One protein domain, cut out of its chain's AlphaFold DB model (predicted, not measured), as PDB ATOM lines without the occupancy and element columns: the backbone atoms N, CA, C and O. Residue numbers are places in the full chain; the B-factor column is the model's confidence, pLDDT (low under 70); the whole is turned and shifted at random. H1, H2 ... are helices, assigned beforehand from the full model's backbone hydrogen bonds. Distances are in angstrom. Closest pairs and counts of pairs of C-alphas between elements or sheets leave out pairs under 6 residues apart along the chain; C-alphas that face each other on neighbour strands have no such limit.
ATOM      1  N   GLN A 136     311.919 227.302 168.496       82.19
ATOM      2  CA  GLN A 136     312.827 226.145 168.424       82.19
ATOM      3  C   GLN A 136     313.493 226.026 167.048       82.19
ATOM      4  O   GLN A 136     314.692 225.778 166.962       82.19
ATOM      5  N   LEU A 137     312.742 226.246 165.963       83.62
ATOM      6  CA  LEU A 137     313.272 226.192 164.598       83.62
ATOM      7  C   LEU A 137     314.380 227.219 164.342       83.62
ATOM      8  O   LEU A 137     315.254 226.968 163.523       83.62
ATOM      9  N   THR A 138     314.333 228.370 165.014       76.38
ATOM     10  CA  THR A 138     315.271 229.486 164.802       76.38
ATOM     11  C   THR A 138     316.377 229.571 165.853       76.38
ATOM     12  O   THR A 138     317.273 230.403 165.722       76.38
ATOM     13  N   GLY A 139     316.338 228.732 166.894       73.62
ATOM     14  CA  GLY A 139     317.294 228.793 168.006       73.62
ATOM     15  C   GLY A 139     317.167 230.079 168.834       73.62
ATOM     16  O   GLY A 139     318.162 230.588 169.352       73.62
ATOM     17  N   ALA A 140     315.964 230.660 168.926       69.44
ATOM     18  CA  ALA A 140     315.760 231.942 169.597       69.44
ATOM     19  C   ALA A 140     316.192 231.888 171.081       69.44
ATOM     20  O   ALA A 140     315.746 231.047 171.863       69.44
ATOM     21  N   ARG A 141     317.065 232.833 171.466       54.62
ATOM     22  CA  ARG A 141     317.850 232.858 172.719       54.62
ATOM     23  C   ARG A 141     317.075 233.120 174.019       54.62
ATOM     24  O   ARG A 141     317.649 232.953 175.092       54.62
ATOM     25  N   ASN A 142     315.798 233.485 173.973       53.97
ATOM     26  CA  ASN A 142     315.084 233.983 175.157       53.97
ATOM     27  C   ASN A 142     314.159 232.926 175.771       53.97
ATOM     28  O   ASN A 142     312.939 233.078 175.791       53.97
ATOM     29  N   ARG A 143     314.738 231.846 176.310       65.75
ATOM     30  CA  ARG A 143     313.986 230.925 177.175       65.75
ATOM     31  C   ARG A 143     313.852 231.553 178.559       65.75
ATOM     32  O   ARG A 143     314.706 231.351 179.423       65.75
ATOM     33  N   ASN A 144     312.787 232.324 178.774       77.31
ATOM     34  CA  ASN A 144     312.401 232.743 180.117       77.31
ATOM     35  C   ASN A 144     312.140 231.474 180.949       77.31
ATOM     36  O   ASN A 144     311.130 230.791 180.786       77.31
ATOM     37  N   LYS A 145     313.087 231.124 181.826       79.94
ATOM     38  CA  LYS A 145     313.023 229.893 182.623       79.94
ATOM     39  C   LYS A 145     311.770 229.849 183.500       79.94
ATOM     40  O   LYS A 145     311.229 228.769 183.709       79.94
ATOM     41  N   ALA A 146     311.310 230.999 183.997       84.31
ATOM     42  CA  ALA A 146     310.096 231.077 184.800       84.31
ATOM     43  C   ALA A 146     308.852 230.741 183.963       84.31
ATOM     44  O   ALA A 146     308.030 229.948 184.413       84.31
ATOM     45  N   LEU A 147     308.782 231.239 182.725       86.00
ATOM     46  CA  LEU A 147     307.714 230.911 181.776       86.00
ATOM     47  C   LEU A 147     307.662 229.405 181.466       86.00
ATOM     48  O   LEU A 147     306.592 228.801 181.517       86.00
ATOM     49  N   GLU A 148     308.806 228.774 181.181       86.06
ATOM     50  CA  GLU A 148     308.837 227.328 180.906       86.06
ATOM     51  C   GLU A 148     308.424 226.503 182.132       86.06
ATOM     52  O   GLU A 148     307.657 225.548 182.006       86.06
ATOM     53  N   VAL A 149     308.869 226.901 183.332       87.50
ATOM     54  CA  VAL A 149     308.448 226.266 184.592       87.50
ATOM     55  C   VAL A 149     306.941 226.429 184.818       87.50
ATOM     56  O   VAL A 149     306.282 225.475 185.232       87.50
ATOM     57  N   ALA A 150     306.369 227.593 184.517       89.62
ATOM     58  CA  ALA A 150     304.935 227.830 184.653       89.62
ATOM     59  C   ALA A 150     304.112 226.962 183.685       89.62
ATOM     60  O   ALA A 150     303.141 226.334 184.108       89.62
ATOM     61  N   ARG A 151     304.538 226.826 182.419       89.38
ATOM     62  CA  ARG A 151     303.877 225.951 181.430       89.38
ATOM     63  C   ARG A 151     303.845 224.483 181.865       89.38
ATOM     64  O   ARG A 151     302.801 223.843 181.766       89.38
ATOM     65  N   ILE A 152     304.960 223.942 182.366       90.25
ATOM     66  CA  ILE A 152     305.007 222.542 182.841       90.25
ATOM     67  C   ILE A 152     304.257 222.333 184.163       90.25
ATOM     68  O   ILE A 152     303.957 221.196 184.518       90.25
ATOM     69  N   SER A 153     303.957 223.415 184.887       94.06
ATOM     70  CA  SER A 153     303.230 223.377 186.161       94.06
ATOM     71  C   SER A 153     301.706 223.423 185.991       94.06
ATOM     72  O   SER A 153     300.988 223.377 186.990       94.06
ATOM     73  N   ILE A 154     301.191 223.491 184.754       93.56
ATOM     74  CA  ILE A 154     299.753 223.386 184.471       93.56
ATOM     75  C   ILE A 154     299.236 222.029 184.961       93.56
ATOM     76  O   ILE A 154     299.805 220.980 184.652       93.56
ATOM     77  N   SER A 155     298.141 222.054 185.721       96.50
ATOM     78  CA  SER A 155     297.590 220.859 186.355       96.50
ATOM     79  C   SER A 155     297.108 219.826 185.328       96.50
ATOM     80  O   SER A 155     296.582 220.167 184.266       96.50
ATOM     81  N   ASN A 156     297.212 218.534 185.658       94.56
ATOM     82  CA  ASN A 156     296.649 217.463 184.822       94.56
ATOM     83  C   ASN A 156     295.130 217.604 184.622       94.56
ATOM     84  O   ASN A 156     294.601 217.176 183.598       94.56
ATOM     85  N   GLU A 157     294.429 218.199 185.587       96.81
ATOM     86  CA  GLU A 157     292.993 218.474 185.506       96.81
ATOM     87  C   GLU A 157     292.691 219.482 184.390       96.81
ATOM     88  O   GLU A 157     291.761 219.277 183.611       96.81
ATOM     89  N   ASP A 158     293.516 220.520 184.239       96.69
ATOM     90  CA  ASP A 158     293.401 221.474 183.136       96.69
ATOM     91  C   ASP A 158     293.730 220.835 181.784       96.69
ATOM     92  O   ASP A 158     293.010 221.070 180.808       96.69
ATOM     93  N   TRP A 159     294.737 219.957 181.721       91.62
ATOM     94  CA  TRP A 159     295.057 219.199 180.504       91.62
ATOM     95  C   TRP A 159     293.880 218.351 180.004       91.62
ATOM     96  O   TRP A 159     293.630 218.280 178.798       91.62
ATOM     97  N   GLN A 160     293.104 217.755 180.913       95.50
ATOM     98  CA  GLN A 160     291.940 216.930 180.564       95.50
ATOM     99  C   GLN A 160     290.756 217.731 180.001       95.50
ATOM    100  O   GLN A 160     289.871 217.152 179.368       95.50
ATOM    101  N   ARG A 161     290.731 219.057 180.176       93.50
ATOM    102  CA  ARG A 161     289.659 219.934 179.666       93.50
ATOM    103  C   ARG A 161     289.811 220.281 178.182       93.50
ATOM    104  O   ARG A 161     288.933 220.928 177.612       93.50
ATOM    105  N   GLY A 162     290.887 219.816 177.549       91.69
ATOM    106  CA  GLY A 162     291.118 219.917 176.112       91.69
ATOM    107  C   GLY A 162     291.927 221.145 175.690       91.69
ATOM    108  O   GLY A 162     292.114 222.102 176.439       91.69
ATOM    109  N   ALA A 163     292.399 221.114 174.441       90.62
ATOM    110  CA  ALA A 163     293.410 222.043 173.933       90.62
ATOM    111  C   ALA A 163     293.001 223.522 174.011       90.62
ATOM    112  O   ALA A 163     293.816 224.356 174.379       90.62
ATOM    113  N   ALA A 164     291.742 223.867 173.719       91.19
ATOM    114  CA  ALA A 164     291.301 225.263 173.753       91.19
ATOM    115  C   ALA A 164     291.415 225.893 175.156       91.19
ATOM    116  O   ALA A 164     291.757 227.067 175.269       91.19
ATOM    117  N   HIS A 165     291.161 225.108 176.211       94.62
ATOM    118  CA  HIS A 165     291.299 225.544 177.605       94.62
ATOM    119  C   HIS A 165     292.772 225.720 177.983       94.62
ATOM    120  O   HIS A 165     293.164 226.776 178.473       94.62
ATOM    121  N   VAL A 166     293.610 224.726 177.675       95.75
ATOM    122  CA  VAL A 166     295.048 224.776 177.984       95.75
ATOM    123  C   VAL A 166     295.753 225.900 177.227       95.75
ATOM    124  O   VAL A 166     296.533 226.641 177.816       95.75
ATOM    125  N   ASN A 167     295.449 226.086 175.941       95.31
ATOM    126  CA  ASN A 167     296.043 227.155 175.138       95.31
ATOM    127  C   ASN A 167     295.698 228.543 175.696       95.31
ATOM    128  O   ASN A 167     296.508 229.459 175.597       95.31
ATOM    129  N   GLN A 168     294.505 228.710 176.282       95.69
ATOM    130  CA  GLN A 168     294.138 229.944 176.975       95.69
ATOM    131  C   GLN A 168     294.975 230.147 178.242       95.69
ATOM    132  O   GLN A 168     295.518 231.230 178.417       95.69
ATOM    133  N   ILE A 169     295.150 229.108 179.067       96.25
ATOM    134  CA  ILE A 169     296.014 229.182 180.256       96.25
ATOM    135  C   ILE A 169     297.445 229.563 179.861       96.25
ATOM    136  O   ILE A 169     298.025 230.460 180.461       96.25
ATOM    137  N   ILE A 170     298.009 228.936 178.824       94.31
ATOM    138  CA  ILE A 170     299.365 229.256 178.353       94.31
ATOM    139  C   ILE A 170     299.449 230.702 177.859       94.31
ATOM    140  O   ILE A 170     300.417 231.386 178.172       94.31
ATOM    141  N   ALA A 171     298.438 231.189 177.136       93.62
ATOM    142  CA  ALA A 171     298.390 232.582 176.696       93.62
ATOM    143  C   ALA A 171     298.342 233.570 177.876       93.62
ATOM    144  O   ALA A 171     298.886 234.669 177.783       93.62
ATOM    145  N   ASP A 172     297.694 233.194 178.981       94.19
ATOM    146  CA  ASP A 172     297.638 234.010 180.193       94.19
ATOM    147  C   ASP A 172     298.976 233.988 180.946       94.19
ATOM    148  O   ASP A 172     299.463 235.051 181.324       94.19
ATOM    149  N   ILE A 173     299.617 232.820 181.054       93.25
ATOM    150  CA  ILE A 173     300.981 232.671 181.587       93.25
ATOM    151  C   ILE A 173     301.969 233.514 180.763       93.25
ATOM    152  O   ILE A 173     302.787 234.237 181.325       93.25
ATOM    153  N   GLU A 174     301.902 233.466 179.429       90.00
ATOM    154  CA  GLU A 174     302.764 234.287 178.568       90.00
ATOM    155  C   GLU A 174     302.552 235.786 178.782       90.00
ATOM    156  O   GLU A 174     303.516 236.543 178.720       90.00
ATOM    157  N   ARG A 175     301.321 236.218 179.078       89.44
ATOM    158  CA  ARG A 175     301.019 237.619 179.391       89.44
ATOM    159  C   ARG A 175     301.535 238.032 180.767       89.44
ATOM    160  O   ARG A 175     301.987 239.158 180.917       89.44
ATOM    161  N   GLU A 176     301.468 237.143 181.752       87.81
ATOM    162  CA  GLU A 176     302.003 237.374 183.101       87.81
ATOM    163  C   GLU A 176     303.537 237.440 183.108       87.81
ATOM    164  O   GLU A 176     304.129 238.213 183.856       87.81
ATOM    165  N   HIS A 177     304.179 236.641 182.255       84.19
ATOM    166  CA  HIS A 177     305.634 236.582 182.122       84.19
ATOM    167  C   HIS A 177     306.207 237.478 181.018       84.19
ATOM    168  O   HIS A 177     307.428 237.490 180.830       84.19
ATOM    169  N   ALA A 178     305.363 238.212 180.292       78.50
ATOM    170  CA  ALA A 178     305.815 239.330 179.483       78.50
ATOM    171  C   ALA A 178     306.389 240.382 180.443       78.50
ATOM    172  O   ALA A 178     305.731 240.750 181.416       78.50
TER     173      ALA A 178
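This is residues 136 to 178 of the 473 residues of an uncharacterized protein of Ponticaulis sp (UniProt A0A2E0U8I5). The longest helix, H3, and the shorter H1 lie side by side and run opposite ways, with the small helix H2 at the turn between them and a tail, residues 136 to 143, sticking out. The printed part has 43 residues with three named helices, H1, H2, H3 along the chain, and no named strand: all helix. It is only just loose, close to compact, with a radius of gyration of the C-alphas of 11.5 A, and spans 32 by 21 by 15 A.

Find C-alpha 163 at (293.410, 222.043, 173.933); from there H3, residues 163 to 176, runs 19.8 A to C-alpha 176 at (302.003, 237.374, 183.101). H1, residues 145 to 152, starts at C-alpha 145 (313.023, 229.893, 182.623) and covers 10.9 A. H2 is residues 156 to 160.

Look at residues 170 to 174, with which alone H3 touches H1: the closest C-alphas, of Ile 170 and Arg 151, are 6.4 A apart. Their tilt is shallow, 20 degrees. H2 and H3 touch only at the corner, closest at the C-alphas of Trp 159 and Val 166, 6.1 A. H1 and H2 are apart. In H1, H2 and H3 every O i to N i+4 pair is within hydrogen-bond range.

The C-alphas of Thr 138 and Glu 157 are the farthest apart, 32.3 A. The printed part has no cut, and both links are tight. Residues 140 to 143 have pLDDT under 70.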